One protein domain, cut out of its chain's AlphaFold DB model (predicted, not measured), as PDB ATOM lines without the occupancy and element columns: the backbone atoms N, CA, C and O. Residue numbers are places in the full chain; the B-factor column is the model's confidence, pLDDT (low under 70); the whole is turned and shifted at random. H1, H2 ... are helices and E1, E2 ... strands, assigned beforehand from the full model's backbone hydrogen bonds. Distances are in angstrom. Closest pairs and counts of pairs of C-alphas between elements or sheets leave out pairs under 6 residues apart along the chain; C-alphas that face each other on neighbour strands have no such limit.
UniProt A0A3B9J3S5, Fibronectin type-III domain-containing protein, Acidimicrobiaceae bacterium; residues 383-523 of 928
ATOM      1  N   ILE A 383     -16.590  -0.772  -1.411       92.25
ATOM      2  CA  ILE A 383     -16.681  -0.723   0.050       92.25
ATOM      3  C   ILE A 383     -15.291  -0.488   0.656       92.25
ATOM      4  O   ILE A 383     -14.328  -1.143   0.249       92.25
ATOM      5  N   SER A 384     -15.201   0.390   1.656       89.56
ATOM      6  CA  SER A 384     -14.003   0.593   2.482       89.56
ATOM      7  C   SER A 384     -14.343   1.093   3.892       89.56
ATOM      8  O   SER A 384     -15.509   1.350   4.184       89.56
ATOM      9  N   ASN A 385     -13.326   1.238   4.749       86.00
ATOM     10  CA  ASN A 385     -13.407   1.837   6.088       86.00
ATOM     11  C   ASN A 385     -14.561   1.279   6.931       86.00
ATOM     12  O   ASN A 385     -15.392   2.014   7.462       86.00
ATOM     13  N   ILE A 386     -14.629  -0.045   7.013       90.69
ATOM     14  CA  ILE A 386     -15.711  -0.730   7.712       90.69
ATOM     15  C   ILE A 386     -15.554  -0.533   9.218       90.69
ATOM     16  O   ILE A 386     -14.466  -0.687   9.772       90.69
ATOM     17  N   ALA A 387     -16.666  -0.185   9.848       91.56
ATOM     18  CA  ALA A 387     -16.828   0.061  11.270       91.56
ATOM     19  C   ALA A 387     -17.923  -0.868  11.823       91.56
ATOM     20  O   ALA A 387     -18.534  -1.653  11.085       91.56
ATOM     21  N   ALA A 388     -18.195  -0.790  13.119       93.19
ATOM     22  CA  ALA A 388     -19.242  -1.581  13.754       93.19
ATOM     23  C   ALA A 388     -20.648  -1.159  13.302       93.19
ATOM     24  O   ALA A 388     -21.495  -2.006  13.022       93.19
ATOM     25  N   SER A 389     -20.871   0.149  13.143       93.94
ATOM     26  CA  SER A 389     -22.184   0.698  12.765       93.94
ATOM     27  C   SER A 389     -22.164   1.520  11.473       93.94
ATOM     28  O   SER A 389     -23.141   2.201  11.155       93.94
ATOM     29  N   SER A 390     -21.064   1.476  10.711       93.00
ATOM     30  CA  SER A 390     -20.958   2.205   9.445       93.00
ATOM     31  C   SER A 390     -20.024   1.571   8.417       93.00
ATOM     32  O   SER A 390     -19.138   0.790   8.756       93.00
ATOM     33  N   VAL A 391     -20.210   1.940   7.149       93.19
ATOM     34  CA  VAL A 391     -19.360   1.536   6.020       93.19
ATOM     35  C   VAL A 391     -19.231   2.688   5.026       93.19
ATOM     36  O   VAL A 391     -20.236   3.317   4.691       93.19
ATOM     37  N   ASP A 392     -18.028   2.921   4.498       92.44
ATOM     38  CA  ASP A 392     -17.827   3.876   3.407       92.44
ATOM     39  C   ASP A 392     -18.084   3.221   2.051       92.44
ATOM     40  O   ASP A 392     -17.574   2.138   1.742       92.44
ATOM     41  N   LEU A 393     -18.840   3.925   1.214       93.00
ATOM     42  CA  LEU A 393     -19.134   3.563  -0.163       93.00
ATOM     43  C   LEU A 393     -18.588   4.634  -1.099       93.00
ATOM     44  O   LEU A 393     -18.798   5.822  -0.872       93.00
ATOM     45  N   CYS A 394     -17.933   4.214  -2.178       89.62
ATOM     46  CA  CYS A 394     -17.525   5.099  -3.266       89.62
ATOM     47  C   CYS A 394     -17.817   4.464  -4.629       89.62
ATOM     48  O   CYS A 394     -17.681   3.255  -4.805       89.62
ATOM     49  N   TRP A 395     -18.230   5.263  -5.603       88.31
ATOM     50  CA  TRP A 395     -18.571   4.793  -6.946       88.31
ATOM     51  C   TRP A 395     -18.197   5.835  -7.994       88.31
ATOM     52  O   TRP A 395     -17.836   6.968  -7.682       88.31
ATOM     53  N   VAL A 396     -18.271   5.429  -9.257       82.88
ATOM     54  CA  VAL A 396     -18.082   6.323 -10.400       82.88
ATOM     55  C   VAL A 396     -19.462   6.676 -10.962       82.88
ATOM     56  O   VAL A 396     -20.323   5.789 -11.029       82.88
ATOM     57  N   PRO A 397     -19.702   7.937 -11.361       80.50
ATOM     58  CA  PRO A 397     -20.938   8.326 -12.028       80.50
ATOM     59  C   PRO A 397     -21.239   7.461 -13.265       80.50
ATOM     60  O   PRO A 397     -20.314   7.011 -13.951       80.50
ATOM     61  N   PRO A 398     -22.525   7.224 -13.584       82.38
ATOM     62  CA  PRO A 398     -22.910   6.462 -14.769       82.38
ATOM     63  C   PRO A 398     -22.508   7.196 -16.053       82.38
ATOM     64  O   PRO A 398     -22.432   8.420 -16.075       82.38
ATOM     65  N   ALA A 399     -22.320   6.466 -17.153       76.81
ATOM     66  CA  ALA A 399     -22.032   7.067 -18.455       76.81
ATOM     67  C   ALA A 399     -23.276   7.718 -19.092       76.81
ATOM     68  O   ALA A 399     -24.423   7.343 -18.820       76.81
ATOM     69  N   LEU A 400     -23.073   8.674 -20.003       71.44
ATOM     70  CA  LEU A 400     -24.173   9.227 -20.799       71.44
ATOM     71  C   LEU A 400     -24.740   8.164 -21.763       71.44
ATOM     72  O   LEU A 400     -23.998   7.466 -22.460       71.44
ATOM     73  N   LYS A 401     -26.071   8.048 -21.831       66.00
ATOM     74  CA  LYS A 401     -26.764   7.065 -22.679       66.00
ATOM     75  C   LYS A 401     -26.490   7.332 -24.165       66.00
ATOM     76  O   LYS A 401     -26.754   8.428 -24.643       66.00
ATOM     77  N   GLY A 402     -26.006   6.324 -24.896       57.19
ATOM     78  CA  GLY A 402     -25.706   6.432 -26.332       57.19
ATOM     79  C   GLY A 402     -24.266   6.836 -26.676       57.19
ATOM     80  O   GLY A 402     -23.954   6.971 -27.855       57.19
ATOM     81  N   SER A 403     -23.382   6.993 -25.682       55.50
ATOM     82  CA  SER A 403     -21.942   7.151 -25.921       55.50
ATOM     83  C   SER A 403     -21.296   5.822 -26.359       55.50
ATOM     84  O   SER A 403     -21.706   4.754 -25.903       55.50
ATOM     85  N   GLN A 404     -20.311   5.869 -27.266       42.28
ATOM     86  CA  GLN A 404     -19.626   4.682 -27.804       42.28
ATOM     87  C   GLN A 404     -18.886   3.914 -26.692       42.28
ATOM     88  O   GLN A 404     -18.129   4.499 -25.910       42.28
ATOM     89  N   VAL A 405     -19.094   2.594 -26.655       32.28
ATOM     90  CA  VAL A 405     -18.518   1.657 -25.675       32.28
ATOM     91  C   VAL A 405     -16.985   1.711 -25.737       32.28
ATOM     92  O   VAL A 405     -16.401   1.430 -26.779       32.28
ATOM     93  N   GLY A 406     -16.338   2.080 -24.622       40.06
ATOM     94  CA  GLY A 406     -14.871   2.135 -24.482       40.06
ATOM     95  C   GLY A 406     -14.237   3.535 -24.461       40.06
ATOM     96  O   GLY A 406     -13.016   3.633 -24.389       40.06
ATOM     97  N   SER A 407     -15.027   4.613 -24.502       46.09
ATOM     98  CA  SER A 407     -14.531   5.997 -24.388       46.09
ATOM     99  C   SER A 407     -14.860   6.636 -23.031       46.09
ATOM    100  O   SER A 407     -15.722   6.143 -22.302       46.09
ATOM    101  N   SER A 408     -14.196   7.752 -22.710       48.75
ATOM    102  CA  SER A 408     -14.207   8.564 -21.471       48.75
ATOM    103  C   SER A 408     -15.581   9.152 -21.030       48.75
ATOM    104  O   SER A 408     -15.690  10.043 -20.193       48.75
ATOM    105  N   SER A 409     -16.667   8.566 -21.530       54.97
ATOM    106  CA  SER A 409     -18.103   8.822 -21.353       54.97
ATOM    107  C   SER A 409     -18.677   8.917 -19.924       54.97
ATOM    108  O   SER A 409     -19.802   9.406 -19.773       54.97
ATOM    109  N   GLY A 410     -17.946   8.491 -18.887       60.19
ATOM    110  CA  GLY A 410     -18.369   8.610 -17.479       60.19
ATOM    111  C   GLY A 410     -18.487  10.067 -17.012       60.19
ATOM    112  O   GLY A 410     -19.438  10.432 -16.323       60.19
ATOM    113  N   LEU A 411     -17.591  10.931 -17.497       65.00
ATOM    114  CA  LEU A 411     -17.563  12.368 -17.203       65.00
ATOM    115  C   LEU A 411     -18.838  13.093 -17.674       65.00
ATOM    116  O   LEU A 411     -19.414  13.914 -16.963       65.00
ATOM    117  N   LEU A 412     -19.340  12.752 -18.863       68.25
ATOM    118  CA  LEU A 412     -20.555  13.366 -19.413       68.25
ATOM    119  C   LEU A 412     -21.820  12.945 -18.660       68.25
ATOM    120  O   LEU A 412     -22.744  13.741 -18.493       68.25
ATOM    121  N   GLY A 413     -21.879  11.702 -18.182       74.00
ATOM    122  CA  GLY A 413     -22.992  11.269 -17.345       74.00
ATOM    123  C   GLY A 413     -22.934  11.857 -15.928       74.00
ATOM    124  O   GLY A 413     -23.985  12.153 -15.352       74.00
ATOM    125  N   ALA A 414     -21.738  12.156 -15.407       75.56
ATOM    126  CA  ALA A 414     -21.568  12.903 -14.159       75.56
ATOM    127  C   ALA A 414     -22.208  14.300 -14.221       75.56
ATOM    128  O   ALA A 414     -22.815  14.745 -13.251       75.56
ATOM    129  N   LEU A 415     -22.140  14.976 -15.374       76.38
ATOM    130  CA  LEU A 415     -22.710  16.314 -15.531       76.38
ATOM    131  C   LEU A 415     -24.234  16.348 -15.414       76.38
ATOM    132  O   LEU A 415     -24.755  17.290 -14.820       76.38
ATOM    133  N   GLN A 416     -24.955  15.358 -15.953       80.62
ATOM    134  CA  GLN A 416     -26.424  15.287 -15.855       80.62
ATOM    135  C   GLN A 416     -26.913  14.761 -14.499       80.62
ATOM    136  O   GLN A 416     -28.036  15.071 -14.104       80.62
ATOM    137  N   THR A 417     -26.083  14.003 -13.782       86.69
ATOM    138  CA  THR A 417     -26.456  13.403 -12.498       86.69
ATOM    139  C   THR A 417     -26.574  14.484 -11.424       86.69
ATOM    140  O   THR A 417     -25.677  15.310 -11.255       86.69
ATOM    141  N   THR A 418     -27.706  14.513 -10.726       87.75
ATOM    142  CA  THR A 418     -28.003  15.483  -9.657       87.75
ATOM    143  C   THR A 418     -28.021  14.838  -8.277       87.75
ATOM    144  O   THR A 418     -27.900  15.542  -7.275       87.75
ATOM    145  N   GLY A 419     -28.143  13.513  -8.214       90.88
ATOM    146  CA  GLY A 419     -28.169  12.770  -6.966       90.88
ATOM    147  C   GLY A 419     -28.009  11.271  -7.156       90.88
ATOM    148  O   GLY A 419     -27.852  10.783  -8.278       90.88
ATOM    149  N   TYR A 420     -28.083  10.537  -6.051       93.06
ATOM    150  CA  TYR A 420     -28.005   9.079  -6.037       93.06
ATOM    151  C   TYR A 420     -28.983   8.488  -5.023       93.06
ATOM    152  O   TYR A 420     -29.386   9.140  -4.065       93.06
ATOM    153  N   ILE A 421     -29.369   7.232  -5.219       93.81
ATOM    154  CA  ILE A 421     -30.094   6.438  -4.230       93.81
ATOM    155  C   ILE A 421     -29.261   5.199  -3.956       93.81
ATOM    156  O   ILE A 421     -28.959   4.436  -4.873       93.81
ATOM    157  N   ILE A 422     -28.903   4.997  -2.695       94.19
ATOM    158  CA  ILE A 422     -28.276   3.766  -2.230       94.19
ATOM    159  C   ILE A 422     -29.358   2.890  -1.633       94.19
ATOM    160  O   ILE A 422     -30.151   3.344  -0.810       94.19
ATOM    161  N   THR A 423     -29.362   1.628  -2.034       91.38
ATOM    162  CA  THR A 423     -30.205   0.603  -1.441       91.38
ATOM    163  C   THR A 423     -29.345  -0.472  -0.797       91.38
ATOM    164  O   THR A 423     -28.277  -0.819  -1.317       91.38
ATOM    165  N   TYR A 424     -29.773  -0.980   0.357       90.88
ATOM    166  CA  TYR A 424     -29.040  -2.024   1.061       90.88
ATOM    167  C   TYR A 424     -29.935  -3.015   1.803       90.88
ATOM    168  O   TYR A 424     -31.063  -2.716   2.212       90.88
ATOM    169  N   HIS A 425     -29.394  -4.221   1.993       85.81
ATOM    170  CA  HIS A 425     -30.089  -5.342   2.625       85.81
ATOM    171  C   HIS A 425     -29.203  -6.096   3.602       85.81
ATOM    172  O   HIS A 425     -28.030  -6.337   3.322       85.81
ATOM    173  N   VAL A 426     -29.813  -6.559   4.695       85.62
ATOM    174  CA  VAL A 426     -29.209  -7.538   5.602       85.62
ATOM    175  C   VAL A 426     -29.230  -8.920   4.950       85.62
ATOM    176  O   VAL A 426     -30.274  -9.398   4.495       85.62
ATOM    177  N   VAL A 427     -28.083  -9.593   4.954       81.25
ATOM    178  CA  VAL A 427     -27.933 -10.979   4.510       81.25
ATOM    179  C   VAL A 427     -28.068 -11.887   5.730       81.25
ATOM    180  O   VAL A 427     -27.213 -11.897   6.608       81.25
ATOM    181  N   SER A 428     -29.166 -12.644   5.799       66.19
ATOM    182  CA  SER A 428     -29.590 -13.403   6.989       66.19
ATOM    183  C   SER A 428     -28.755 -14.646   7.321       66.19
ATOM    184  O   SER A 428     -29.152 -15.413   8.191       66.19
ATOM    185  N   ASP A 429     -27.658 -14.898   6.612       60.00
ATOM    186  CA  ASP A 429     -26.844 -16.092   6.809       60.00
ATOM    187  C   ASP A 429     -25.398 -15.706   7.125       60.00
ATOM    188  O   ASP A 429     -24.651 -15.260   6.251       60.00
ATOM    189  N   GLN A 430     -25.010 -15.864   8.394       50.34
ATOM    190  CA  GLN A 430     -23.650 -15.591   8.867       50.34
ATOM    191  C   GLN A 430     -22.605 -16.494   8.177       50.34
ATOM    192  O   GLN A 430     -21.437 -16.111   8.108       50.34
ATOM    193  N   GLN A 431     -23.031 -17.629   7.598       44.53
ATOM    194  CA  GLN A 431     -22.204 -18.587   6.852       44.53
ATOM    195  C   GLN A 431     -22.366 -18.498   5.324       44.53
ATOM    196  O   GLN A 431     -21.996 -19.440   4.622       44.53
ATOM    197  N   ALA A 432     -22.929 -17.413   4.777       52.91
ATOM    198  CA  ALA A 432     -23.049 -17.260   3.329       52.91
ATOM    199  C   ALA A 432     -21.667 -17.352   2.655       52.91
ATOM    200  O   ALA A 432     -20.876 -16.412   2.690       52.91
ATOM    201  N   THR A 433     -21.385 -18.502   2.041       55.25
ATOM    202  CA  THR A 433     -20.264 -18.682   1.120       55.25
ATOM    203  C   THR A 433     -20.501 -17.834  -0.129       55.25
ATOM    204  O   THR A 433     -21.644 -17.475  -0.438       55.25
ATOM    205  N   ASP A 434     -19.446 -17.523  -0.880       55.44
ATOM    206  CA  ASP A 434     -19.543 -16.682  -2.082       55.44
ATOM    207  C   ASP A 434     -20.631 -17.173  -3.059       55.44
ATOM    208  O   ASP A 434     -21.418 -16.377  -3.564       55.44
ATOM    209  N   GLY A 435     -20.794 -18.493  -3.222       57.41
ATOM    210  CA  GLY A 435     -21.845 -19.077  -4.067       57.41
ATOM    211  C   GLY A 435     -23.282 -18.826  -3.581       57.41
ATOM    212  O   GLY A 435     -24.184 -18.636  -4.395       57.41
ATOM    213  N   LYS A 436     -23.510 -18.766  -2.263       62.62
ATOM    214  CA  LYS A 436     -24.822 -18.431  -1.678       62.62
ATOM    215  C   LYS A 436     -25.113 -16.934  -1.786       62.62
ATOM    216  O   LYS A 436     -26.267 -16.536  -1.942       62.62
ATOM    217  N   THR A 437     -24.065 -16.113  -1.748       63.53
ATOM    218  CA  THR A 437     -24.154 -14.666  -1.963       63.53
ATOM    219  C   THR A 437     -24.643 -14.353  -3.378       63.53
ATOM    220  O   THR A 437     -25.560 -13.548  -3.521       63.53
ATOM    221  N   GLU A 438     -24.143 -15.041  -4.407       66.44
ATOM    222  CA  GLU A 438     -24.594 -14.827  -5.794       66.44
ATOM    223  C   GLU A 438     -26.066 -15.207  -6.012       66.44
ATOM    224  O   GLU A 438     -26.806 -14.475  -6.675       66.44
ATOM    225  N   GLU A 439     -26.541 -16.293  -5.395       67.69
ATOM    226  CA  GLU A 439     -27.962 -16.668  -5.437       67.69
ATOM    227  C   GLU A 439     -28.850 -15.602  -4.765       67.69
ATOM    228  O   GLU A 439     -29.943 -15.280  -5.245       67.69
ATOM    229  N   ILE A 440     -28.377 -15.022  -3.657       68.44
ATOM    230  CA  ILE A 440     -29.061 -13.932  -2.954       68.44
ATOM    231  C   ILE A 440     -29.077 -12.665  -3.812       68.44
ATOM    232  O   ILE A 440     -30.141 -12.057  -3.928       68.44
ATOM    233  N   LYS A 441     -27.966 -12.299  -4.464       70.94
ATOM    234  CA  LYS A 441     -27.913 -11.151  -5.384       70.94
ATOM    235  C   LYS A 441     -28.903 -11.302  -6.532       70.94
ATOM    236  O   LYS A 441     -29.687 -10.390  -6.766       70.94
ATOM    237  N   GLN A 442     -28.944 -12.464  -7.187       71.12
ATOM    238  CA  GLN A 442     -29.895 -12.728  -8.275       71.12
ATOM    239  C   GLN A 442     -31.349 -12.635  -7.796       71.12
ATOM    240  O   GLN A 442     -32.192 -12.029  -8.460       71.12
ATOM    241  N   LYS A 443     -31.650 -13.181  -6.609       71.06
ATOM    242  CA  LYS A 443     -32.981 -13.080  -5.996       71.06
ATOM    243  C   LYS A 443     -33.344 -11.650  -5.609       71.06
ATOM    244  O   LYS A 443     -34.511 -11.307  -5.737       71.06
ATOM    245  N   LEU A 444     -32.410 -10.844  -5.107       70.25
ATOM    246  CA  LEU A 444     -32.653  -9.444  -4.746       70.25
ATOM    247  C   LEU A 444     -32.842  -8.576  -5.992       70.25
ATOM    248  O   LEU A 444     -33.807  -7.820  -6.046       70.25
ATOM    249  N   GLN A 445     -32.019  -8.776  -7.025       68.44
ATOM    250  CA  GLN A 445     -32.147  -8.084  -8.307       68.44
ATOM    251  C   GLN A 445     -33.506  -8.362  -8.965       68.44
ATOM    252  O   GLN A 445     -34.168  -7.443  -9.429       68.44
ATOM    253  N   ALA A 446     -33.968  -9.617  -8.930       62.91
ATOM    254  CA  ALA A 446     -35.281 -10.008  -9.449       62.91
ATOM    255  C   ALA A 446     -36.464  -9.596  -8.548       62.91
ATOM    256  O   ALA A 446     -37.609  -9.604  -8.990       62.91
ATOM    257  N   ARG A 447     -36.217  -9.285  -7.267       60.62
ATOM    258  CA  ARG A 447     -37.247  -8.892  -6.286       60.62
ATOM    259  C   ARG A 447     -37.369  -7.391  -6.090       60.62
ATOM    260  O   ARG A 447     -38.288  -6.988  -5.390       60.62
ATOM    261  N   HIS A 448     -36.503  -6.574  -6.682       54.28
ATOM    262  CA  HIS A 448     -36.598  -5.118  -6.564       54.28
ATOM    263  C   HIS A 448     -37.936  -4.559  -7.109       54.28
ATOM    264  O   HIS A 448     -38.312  -3.438  -6.770       54.28
ATOM    265  N   ASP A 449     -38.695  -5.383  -7.846       49.72
ATOM    266  CA  ASP A 449     -40.068  -5.130  -8.301       49.72
ATOM    267  C   ASP A 449     -41.166  -5.452  -7.254       49.72
ATOM    268  O   ASP A 449     -42.334  -5.153  -7.489       49.72
ATOM    269  N   ASN A 450     -40.846  -6.049  -6.092       40.03
ATOM    270  CA  ASN A 450     -41.818  -6.432  -5.054       40.03
ATOM    271  C   ASN A 450     -41.300  -6.216  -3.613       40.03
ATOM    272  O   ASN A 450     -40.288  -6.773  -3.187       40.03
ATOM    273  N   ALA A 451     -42.062  -5.444  -2.834       40.47
ATOM    274  CA  ALA A 451     -41.742  -4.938  -1.498       40.47
ATOM    275  C   ALA A 451     -41.274  -6.003  -0.471       40.47
ATOM    276  O   ALA A 451     -42.055  -6.808   0.036       40.47
ATOM    277  N   ARG A 452     -39.990  -5.938  -0.093       47.59
ATOM    278  CA  ARG A 452     -39.405  -6.470   1.158       47.59
ATOM    279  C   ARG A 452     -38.867  -5.271   1.964       47.59
ATOM    280  O   ARG A 452     -38.901  -4.160   1.447       47.59
ATOM    281  N   ILE A 453     -38.394  -5.443   3.206       55.81
ATOM    282  CA  ILE A 453     -37.785  -4.327   3.964       55.81
ATOM    283  C   ILE A 453     -36.483  -3.921   3.253       55.81
ATOM    284  O   ILE A 453     -35.445  -4.569   3.388       55.81
ATOM    285  N   ILE A 454     -36.604  -2.902   2.411       63.88
ATOM    286  CA  ILE A 454     -35.564  -2.287   1.600       63.88
ATOM    287  C   ILE A 454     -35.212  -0.981   2.313       63.88
ATOM    288  O   ILE A 454     -36.097  -0.152   2.531       63.88
ATOM    289  N   HIS A 455     -33.949  -0.806   2.696       83.00
ATOM    290  CA  HIS A 455     -33.482   0.472   3.221       83.00
ATOM    291  C   HIS A 455     -32.931   1.296   2.067       83.00
ATOM    292  O   HIS A 455     -32.063   0.821   1.336       83.00
ATOM    293  N   ASN A 456     -33.438   2.517   1.917       89.19
ATOM    294  CA  ASN A 456     -33.002   3.447   0.886       89.19
ATOM    295  C   ASN A 456     -32.455   4.713   1.533       89.19
ATOM    296  O   ASN A 456     -33.062   5.254   2.455       89.19
ATOM    297  N   VAL A 457     -31.334   5.193   1.011       91.00
ATOM    298  CA  VAL A 457     -30.735   6.473   1.374       91.00
ATOM    299  C   VAL A 457     -30.629   7.300   0.106       91.00
ATOM    300  O   VAL A 457     -29.964   6.897  -0.847       91.00
ATOM    301  N   THR A 458     -31.310   8.442   0.078       91.56
ATOM    302  CA  THR A 458     -31.228   9.389  -1.035       91.56
ATOM    303  C   THR A 458     -30.139  10.414  -0.751       91.56
ATOM    304  O   THR A 458     -30.024  10.939   0.357       91.56
ATOM    305  N   LEU A 459     -29.319  10.661  -1.764       90.75
ATOM    306  CA  LEU A 459     -28.129  11.487  -1.717       90.75
ATOM    307  C   LEU A 459     -28.211  12.595  -2.764       90.75
ATOM    308  O   LEU A 459     -28.812  12.421  -3.828       90.75
ATOM    309  N   GLY A 460     -27.543  13.709  -2.480       88.12
ATOM    310  CA  GLY A 460     -27.234  14.727  -3.474       88.12
ATOM    311  C   GLY A 460     -26.128  14.273  -4.422       88.12
ATOM    312  O   GLY A 460     -25.829  13.083  -4.546       88.12
ATOM    313  N   ASN A 461     -25.523  15.226  -5.128       85.88
ATOM    314  CA  ASN A 461     -24.509  14.934  -6.135       85.88
ATOM    315  C   ASN A 461     -23.150  14.604  -5.492       85.88
ATOM    316  O   ASN A 461     -22.220  15.400  -5.545       85.88
ATOM    317  N   VAL A 462     -23.049  13.433  -4.866       85.50
ATOM    318  CA  VAL A 462     -21.833  12.913  -4.231       85.50
ATOM    319  C   VAL A 462     -21.454  11.571  -4.842       85.50
ATOM    320  O   VAL A 462     -22.315  10.814  -5.272       85.50
ATOM    321  N   THR A 463     -20.165  11.254  -4.875       86.12
ATOM    322  CA  THR A 463     -19.657   9.963  -5.390       86.12
ATOM    323  C   THR A 463     -19.048   9.091  -4.298       86.12
ATOM    324  O   THR A 463     -18.549   7.998  -4.565       86.12
ATOM    325  N   ALA A 464     -19.076   9.583  -3.060       87.62
ATOM    326  CA  ALA A 464     -18.684   8.858  -1.869       87.62
ATOM    327  C   ALA A 464     -19.579   9.269  -0.690       87.62
ATOM    328  O   ALA A 464     -19.933  10.439  -0.556       87.62
ATOM    329  N   THR A 465     -19.946   8.313   0.161       90.56
ATOM    330  CA  THR A 465     -20.693   8.556   1.407       90.56
ATOM    331  C   THR A 465     -20.386   7.478   2.449       90.56
ATOM    332  O   THR A 465     -19.872   6.410   2.112       90.56
ATOM    333  N   THR A 466     -20.697   7.759   3.712       90.81
ATOM    334  CA  THR A 466     -20.660   6.789   4.806       90.81
ATOM    335  C   THR A 466     -22.095   6.382   5.118       90.81
ATOM    336  O   THR A 466     -22.902   7.207   5.541       90.81
ATOM    337  N   ILE A 467     -22.424   5.103   4.940       92.88
ATOM    338  CA  ILE A 467     -23.695   4.555   5.422       92.88
ATOM    339  C   ILE A 467     -23.572   4.333   6.923       92.88
ATOM    340  O   ILE A 467     -22.682   3.608   7.360       92.88
ATOM    341  N   ILE A 468     -24.467   4.950   7.689       91.81
ATOM    342  CA  ILE A 468     -24.535   4.890   9.153       91.81
ATOM    343  C   ILE A 468     -25.775   4.118   9.634       91.81
ATOM    344  O   ILE A 468     -26.612   3.713   8.827       91.81
ATOM    345  N   GLY A 469     -25.886   3.885  10.946       89.56
ATOM    346  CA  GLY A 469     -27.012   3.171  11.558       89.56
ATOM    347  C   GLY A 469     -27.047   1.667  11.262       89.56
ATOM    348  O   GLY A 469     -28.085   1.021  11.438       89.56
ATOM    349  N   LEU A 470     -25.935   1.094  10.795       92.31
ATOM    350  CA  LEU A 470     -25.822  -0.345  10.572       92.31
ATOM    351  C   LEU A 470     -25.697  -1.079  11.913       92.31
ATOM    352  O   LEU A 470     -25.204  -0.544  12.899       92.31
ATOM    353  N   LYS A 471     -26.142  -2.334  11.951       92.00
ATOM    354  CA  LYS A 471     -25.938  -3.205  13.116       92.00
ATOM    355  C   LYS A 471     -24.518  -3.792  13.129       92.00
ATOM    356  O   LYS A 471     -24.082  -4.226  12.060       92.00
ATOM    357  N   PRO A 472     -23.862  -3.899  14.298       91.81
ATOM    358  CA  PRO A 472     -22.620  -4.655  14.462       91.81
ATOM    359  C   PRO A 472     -22.749  -6.130  14.065       91.81
ATOM    360  O   PRO A 472     -23.848  -6.692  14.113       91.81
ATOM    361  N   ASP A 473     -21.630  -6.738  13.658       90.25
ATOM    362  CA  ASP A 473     -21.512  -8.150  13.236       90.25
ATOM    363  C   ASP A 473     -22.629  -8.608  12.272       90.25
ATOM    364  O   ASP A 473     -23.214  -9.690  12.371       90.25
ATOM    365  N   THR A 474     -23.000  -7.730  11.338       89.25
ATOM    366  CA  THR A 474     -24.109  -7.966  10.412       89.25
ATOM    367  C   THR A 474     -23.637  -7.812   8.974       89.25
ATOM    368  O   THR A 474     -22.941  -6.862   8.621       89.25
ATOM    369  N   ARG A 475     -24.021  -8.762   8.115       88.94
ATOM    370  CA  ARG A 475     -23.653  -8.765   6.695       88.94
ATOM    371  C   ARG A 475     -24.624  -7.938   5.861       88.94
ATOM    372  O   ARG A 475     -25.832  -8.163   5.928       88.94
ATOM    373  N   TYR A 476     -24.081  -7.065   5.017       90.12
ATOM    374  CA  TYR A 476     -24.838  -6.217   4.100       90.12
ATOM    375  C   TYR A 476     -24.372  -6.356   2.654       90.12
ATOM    376  O   TYR A 476     -23.200  -6.619   2.377       90.12
ATOM    377  N   VAL A 477     -25.308  -6.138   1.733       90.69
ATOM    378  CA  VAL A 477     -25.043  -5.885   0.313       90.69
ATOM    379  C   VAL A 477     -25.616  -4.524  -0.065       90.69
ATOM    380  O   VAL A 477     -26.678  -4.152   0.435       90.69
ATOM    381  N   PHE A 478     -24.921  -3.803  -0.944       93.25
ATOM    382  CA  PHE A 478     -25.259  -2.438  -1.342       93.25
ATOM    383  C   PHE A 478     -25.381  -2.337  -2.861       93.25
ATOM    384  O   PHE A 478     -24.653  -3.012  -3.585       93.25
ATOM    385  N   ALA A 479     -26.268  -1.476  -3.342       92.38
ATOM    386  CA  ALA A 479     -26.339  -1.076  -4.742       92.38
ATOM    387  C   ALA A 479     -26.668   0.417  -4.834       92.38
ATOM    388  O   ALA A 479     -27.259   0.990  -3.916       92.38
ATOM    389  N   VAL A 480     -26.284   1.051  -5.940       93.88
ATOM    390  CA  VAL A 480     -26.488   2.489  -6.159       93.88
ATOM    391  C   VAL A 480     -27.193   2.744  -7.487       93.88
ATOM    392  O   VAL A 480     -26.888   2.111  -8.494       93.88
ATOM    393  N   ALA A 481     -28.141   3.676  -7.495       92.75
ATOM    394  CA  ALA A 481     -28.795   4.199  -8.690       92.75
ATOM    395  C   ALA A 481     -28.542   5.704  -8.791       92.75
ATOM    396  O   ALA A 481     -28.587   6.414  -7.788       92.75
ATOM    397  N   ALA A 482     -28.296   6.205  -9.999       91.94
ATOM    398  CA  ALA A 482     -28.193   7.640 -10.235       91.94
ATOM    399  C   ALA A 482     -29.574   8.286 -10.376       91.94
ATOM    400  O   ALA A 482     -30.537   7.651 -10.816       91.94
ATOM    401  N   VAL A 483     -29.646   9.570 -10.042       91.75
ATOM    402  CA  VAL A 483     -30.852  10.392 -10.109       91.75
ATOM    403  C   VAL A 483     -30.583  11.623 -10.970       91.75
ATOM    404  O   VAL A 483     -29.526  12.252 -10.871       91.75
ATOM    405  N   VAL A 484     -31.547  11.958 -11.828       89.56
ATOM    406  CA  VAL A 484     -31.557  13.180 -12.643       89.56
ATOM    407  C   VAL A 484     -32.821  13.977 -12.329       89.56
ATOM    408  O   VAL A 484     -33.940  13.524 -12.586       89.56
ATOM    409  N   GLU A 485     -32.633  15.171 -11.784       88.94
ATOM    410  CA  GLU A 485     -33.678  16.119 -11.392       88.94
ATOM    411  C   GLU A 485     -33.638  17.391 -12.243       88.94
ATOM    412  O   GLU A 485     -32.630  17.702 -12.885       88.94
ATOM    413  N   ASP A 486     -34.727  18.165 -12.192       86.81
ATOM    414  CA  ASP A 486     -34.726  19.530 -12.713       86.81
ATOM    415  C   ASP A 486     -33.862  20.428 -11.820       86.81
ATOM    416  O   ASP A 486     -34.297  20.916 -10.779       86.81
ATOM    417  N   ARG A 487     -32.614  20.649 -12.239       80.25
ATOM    418  CA  ARG A 487     -31.671  21.468 -11.470       80.25
ATOM    419  C   ARG A 487     -31.941  22.965 -11.484       80.25
ATOM    420  O   ARG A 487     -31.320  23.698 -10.722       80.25
ATOM    421  N   PHE A 488     -32.818  23.420 -12.370       81.44
ATOM    422  CA  PHE A 488     -33.066  24.841 -12.582       81.44
ATOM    423  C   PHE A 488     -34.248  25.350 -11.755       81.44
ATOM    424  O   PHE A 488     -34.419  26.562 -11.638       81.44
ATOM    425  N   SER A 489     -35.063  24.455 -11.186       79.25
ATOM    426  CA  SER A 489     -36.231  24.837 -10.391       79.25
ATOM    427  C   SER A 489     -35.883  25.278  -8.970       79.25
ATOM    428  O   SER A 489     -36.522  26.193  -8.460       79.25
ATOM    429  N   ASP A 490     -34.898  24.635  -8.336       77.31
ATOM    430  CA  ASP A 490     -34.464  24.940  -6.967       77.31
ATOM    431  C   ASP A 490     -32.989  24.559  -6.766       77.31
ATOM    432  O   ASP A 490     -32.645  23.469  -6.302       77.31
ATOM    433  N   GLN A 491     -32.101  25.456  -7.199       73.06
ATOM    434  CA  GLN A 491     -30.660  25.211  -7.172       73.06
ATOM    435  C   GLN A 491     -30.114  25.127  -5.737       73.06
ATOM    436  O   GLN A 491     -29.280  24.272  -5.450       73.06
ATOM    437  N   LEU A 492     -30.628  25.960  -4.824       75.50
ATOM    438  CA  LEU A 492     -30.206  25.964  -3.420       75.50
ATOM    439  C   LEU A 492     -30.530  24.635  -2.735       75.50
ATOM    440  O   LEU A 492     -29.689  24.097  -2.019       75.50
ATOM    441  N   PHE A 493     -31.715  24.071  -2.984       79.19
ATOM    442  CA  PHE A 493     -32.087  22.767  -2.440       79.19
ATOM    443  C   PHE A 493     -31.179  21.636  -2.940       79.19
ATOM    444  O   PHE A 493     -30.804  20.756  -2.169       79.19
ATOM    445  N   ILE A 494     -30.812  21.646  -4.223       75.81
ATOM    446  CA  ILE A 494     -29.986  20.587  -4.826       75.81
ATOM    447  C   ILE A 494     -28.552  20.605  -4.308       75.81
ATOM    448  O   ILE A 494     -27.971  19.530  -4.122       75.81
ATOM    449  N   ASP A 495     -28.019  21.801  -4.071       72.12
ATOM    450  CA  ASP A 495     -26.657  22.008  -3.584       72.12
ATOM    451  C   ASP A 495     -26.550  21.829  -2.052       72.12
ATOM    452  O   ASP A 495     -25.448  21.717  -1.522       72.12
ATOM    453  N   THR A 496     -27.672  21.741  -1.324       76.50
ATOM    454  CA  THR A 496     -27.679  21.556   0.138       76.50
ATOM    455  C   THR A 496     -27.801  20.075   0.516       76.50
ATOM    456  O   THR A 496     -28.808  19.424   0.233       76.50
ATOM    457  N   VAL A 497     -26.790  19.537   1.206       78.62
ATOM    458  CA  VAL A 497     -26.751  18.152   1.716       78.62
ATOM    459  C   VAL A 497     -26.241  18.094   3.159       78.62
ATOM    460  O   VAL A 497     -25.536  19.002   3.600       78.62
ATOM    461  N   ASP A 498     -26.568  17.028   3.897       78.19
ATOM    462  CA  ASP A 498     -26.053  16.811   5.262       78.19
ATOM    463  C   ASP A 498     -24.588  16.300   5.302       78.19
ATOM    464  O   ASP A 498     -23.926  16.186   4.268       78.19
ATOM    465  N   LEU A 499     -24.076  15.966   6.501       76.62
ATOM    466  CA  LEU A 499     -22.715  15.423   6.721       76.62
ATOM    467  C   LEU A 499     -22.402  14.174   5.879       76.62
ATOM    468  O   LEU A 499     -21.239  13.892   5.595       76.62
ATOM    469  N   TYR A 500     -23.426  13.427   5.478       84.12
ATOM    470  CA  TYR A 500     -23.321  12.186   4.719       84.12
ATOM    471  C   TYR A 500     -23.776  12.351   3.266       84.12
ATOM    472  O   TYR A 500     -23.914  11.367   2.538       84.12
ATOM    473  N   GLY A 501     -24.002  13.583   2.809       84.12
ATOM    474  CA  GLY A 501     -24.449  13.860   1.451       84.12
ATOM    475  C   GLY A 501     -25.928  13.544   1.226       84.12
ATOM    476  O   GLY A 501     -26.347  13.446   0.073       84.12
ATOM    477  N   ARG A 502     -26.721  13.345   2.286       87.50
ATOM    478  CA  ARG A 502     -28.132  12.946   2.200       87.50
ATOM    479  C   ARG A 502     -29.035  14.147   1.951       87.50
ATOM    480  O   ARG A 502     -28.844  15.213   2.535       87.50
ATOM    481  N   ARG A 503     -30.044  13.938   1.103       88.06
ATOM    482  CA  ARG A 503     -31.186  14.841   0.888       88.06
ATOM    483  C   ARG A 503     -32.335  14.092   0.220       88.06
ATOM    484  O   ARG A 503     -32.127  13.051  -0.395       88.06
ATOM    485  N   SER A 504     -33.542  14.650   0.279       87.88
ATOM    486  CA  SER A 504     -34.646  14.167  -0.562       87.88
ATOM    487  C   SER A 504     -34.439  14.589  -2.020       87.88
ATOM    488  O   SER A 504     -33.829  15.626  -2.288       87.88
ATOM    489  N   HIS A 505     -34.953  13.803  -2.968       86.69
ATOM    490  CA  HIS A 505     -34.975  14.204  -4.375       86.69
ATOM    491  C   HIS A 505     -36.229  15.032  -4.698       86.69
ATOM    492  O   HIS A 505     -37.273  14.879  -4.059       86.69
ATOM    493  N   LEU A 506     -36.157  15.881  -5.721       86.12
ATOM    494  CA  LEU A 506     -37.286  16.675  -6.198       86.12
ATOM    495  C   LEU A 506     -38.400  15.786  -6.789       86.12
ATOM    496  O   LEU A 506     -38.130  14.703  -7.330       86.12
ATOM    497  N   PRO A 507     -39.673  16.222  -6.732       84.44
ATOM    498  CA  PRO A 507     -40.762  15.548  -7.432       84.44
ATOM    499  C   PRO A 507     -40.506  15.476  -8.944       84.44
ATOM    500  O   PRO A 507     -40.092  16.452  -9.564       84.44
ATOM    501  N   GLY A 508     -40.781  14.322  -9.558       81.88
ATOM    502  CA  GLY A 508     -40.552  14.114 -10.996       81.88
ATOM    503  C   GLY A 508     -39.105  13.778 -11.378       81.88
ATOM    504  O   GLY A 508     -38.793  13.758 -12.569       81.88
ATOM    505  N   ALA A 509     -38.241  13.494 -10.397       88.25
ATOM    506  CA  ALA A 509     -36.897  12.975 -10.625       88.25
ATOM    507  C   ALA A 509     -36.909  11.662 -11.423       88.25
ATOM    508  O   ALA A 509     -37.723  10.768 -11.177       88.25
ATOM    509  N   PHE A 510     -35.962  11.519 -12.347       90.00
ATOM    510  CA  PHE A 510     -35.707  10.256 -13.027       90.00
ATOM    511  C   PHE A 510     -34.695   9.434 -12.232       90.00
ATOM    512  O   PHE A 510     -33.546   9.845 -12.075       90.00
ATOM    513  N   VAL A 511     -35.107   8.251 -11.782       90.50
ATOM    514  CA  VAL A 511     -34.231   7.279 -11.115       90.50
ATOM    515  C   VAL A 511     -33.771   6.246 -12.142       90.50
ATOM    516  O   VAL A 511     -34.588   5.664 -12.859       90.50
ATOM    517  N   GLY A 512     -32.457   6.058 -12.255       88.75
ATOM    518  CA  GLY A 512     -31.863   5.040 -13.118       88.75
ATOM    519  C   GLY A 512     -31.994   3.628 -12.545       88.75
ATOM    520  O   GLY A 512     -32.414   3.448 -11.402       88.75
ATOM    521  N   PRO A 513     -31.607   2.601 -13.315       89.25
ATOM    522  CA  PRO A 513     -31.478   1.258 -12.770       89.25
ATOM    523  C   PRO A 513     -30.349   1.207 -11.731       89.25
ATOM    524  O   PRO A 513     -29.300   1.836 -11.906       89.25
ATOM    525  N   PHE A 514     -30.556   0.430 -10.668       89.56
ATOM    526  CA  PHE A 514     -29.520   0.147  -9.676       89.56
ATOM    527  C   PHE A 514     -28.359  -0.634 -10.300       89.56
ATOM    528  O   PHE A 514     -28.562  -1.473 -11.183       89.56
ATOM    529  N   SER A 515     -27.145  -0.376  -9.820       90.75
ATOM    530  CA  SER A 515     -25.985  -1.234 -10.049       90.75
ATOM    531  C   SER A 515     -26.271  -2.670  -9.607       90.75
ATOM    532  O   SER A 515     -27.186  -2.918  -8.819       90.75
ATOM    533  N   ASP A 516     -25.435  -3.616 -10.030       88.50
ATOM    534  CA  ASP A 516     -25.407  -4.909  -9.349       88.50
ATOM    535  C   ASP A 516     -25.011  -4.717  -7.874       88.50
ATOM    536  O   ASP A 516     -24.314  -3.760  -7.506       88.50
ATOM    537  N   PHE A 517     -25.470  -5.633  -7.023       88.12
ATOM    538  CA  PHE A 517     -25.152  -5.616  -5.599       88.12
ATOM    539  C   PHE A 517     -23.683  -5.979  -5.334       88.12
ATOM    540  O   PHE A 517     -23.125  -6.901  -5.938       88.12
ATOM    541  N   THR A 518     -23.073  -5.310  -4.355       90.44
ATOM    542  CA  THR A 518     -21.741  -5.658  -3.833       90.44
ATOM    543  C   THR A 518     -21.697  -7.075  -3.263       90.44
ATOM    544  O   THR A 518     -22.719  -7.651  -2.887       90.44
ATOM    545  N   ASN A 519     -20.491  -7.623  -3.089       86.69
ATOM    546  CA  ASN A 519     -20.307  -8.805  -2.243       86.69
ATOM    547  C   ASN A 519     -20.757  -8.520  -0.801       86.69
ATOM    548  O   ASN A 519     -20.632  -7.391  -0.311       86.69
ATOM    549  N   ALA A 520     -21.268  -9.556  -0.130       86.81
ATOM    550  CA  ALA A 520     -21.727  -9.456   1.247       86.81
ATOM    551  C   ALA A 520     -20.558  -9.096   2.171       86.81
ATOM    552  O   ALA A 520     -19.587  -9.843   2.278       86.81
ATOM    553  N   THR A 521     -20.663  -7.962   2.855       89.00
ATOM    554  CA  THR A 521     -19.640  -7.454   3.773       89.00
ATOM    555  C   THR A 521     -20.199  -7.402   5.187       89.00
ATOM    556  O   THR A 521     -21.267  -6.830   5.391       89.00
ATOM    557  N   ALA A 522     -19.499  -8.013   6.145       90.19
ATOM    558  CA  ALA A 522     -19.829  -7.914   7.564       90.19
ATOM    559  C   ALA A 522     -19.298  -6.596   8.143       90.19
ATOM    560  O   ALA A 522     -18.160  -6.223   7.859       90.19
ATOM    561  N   THR A 523     -20.114  -5.910   8.938       92.62
ATOM    562  CA  THR A 523     -19.652  -4.861   9.857       92.62
ATOM    563  C   THR A 523     -18.832  -5.466  10.995       92.62
ATOM    564  O   THR A 523     -18.906  -6.669  11.259       92.62
TER     565      THR A 523
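What this domain is: This is residues 383 to 523 of the 928 residues of the protein "Fibronectin type-III domain-containing protein" of Acidimicrobiaceae bacterium (UniProt A0A3B9J3S5). A small, uneven sandwich makes the core: a twisted sheet of three long and shorter strands, E3, E2 and E5, with the two-stranded sheet of E1 and E4 partly face to face with it. H2 sits near one end of the larger sheet and H1 and H3 near the other, while residues 496 to 523 fold back from H3 and pair briefly with both ends of E5. The printed part has 141 residues, with the order E1 H1 E2 H2 E3 E4 E5 H3 along the chain; both sheets, E3 - E2 - E5 and E1 - E4, are antiparallel. The class is mixed, helices and strands, though only 57 residues are in named elements. The whole is compact, with a radius of gyration of the C-alphas of 15.9 A and spans of 48 by 35 by 30 A.

Where its parts are: Find C-alpha 475 at (-23.653, -8.765, 6.695); from there E5 runs 30.3 A through residues 475 to 484. Beside it look for E2, residues 419 to 426, 23.9 A long, and then E3, residues 455 to 459, 13.2 A long. The smaller sheet holds E1, residues 391 to 394, beginning at C-alpha 391 (-19.360, 1.536, 6.020), and E4, residues 464 to 467. H2, residues 434 to 447, is 19.8 A long; H1 is residues 410 to 416, and H3, residues 491 to 495, ends at C-alpha 495 (-26.657, 22.008, -3.584).

How they stand to each other: Start at the inner strand E2, antiparallel to E5 at 160 degrees, where N 421 and O 481 are 2.8 A apart. On its other side is E3, antiparallel at 159 degrees, with N 457 and O 422 at 2.9 A. This sheet is twisted, its C-alphas lying up to 4.2 A off the best plane. In the other sheet E1 and E4 are antiparallel at 158 degrees, with N 393 and O 465 at 2.8 A. E1 and E5 are near each other, with 5 pairs of C-alphas within 10 A. H1 only grazes the larger sheet with residues 413 to 416; its closest C-alpha pair with E5 is Gln 416 and Val 484, 6.4 A. H2 only grazes it with residues 437 to 445, and H3 is not on it. Every O i to N i+4 pair is within hydrogen-bond range in H2 and H3, and 2 of 3 are in H1. At the ends of E5, residues 475 to 476 pair with 521 to 522 and residues 483 to 484 with 510 to 511, both antiparallel.

The domain as a whole: The two C-alphas farthest apart, those of Gln 431 and Phe 488, are 48.8 A apart. The printed part has no cut, and its one long link between named elements is E1 to H1, 15 residues. Look in the B-factor column for pLDDT under 70 at residues 401 to 412, 428 to 440 and 445 to 454; the mean of the printed part is 78.7.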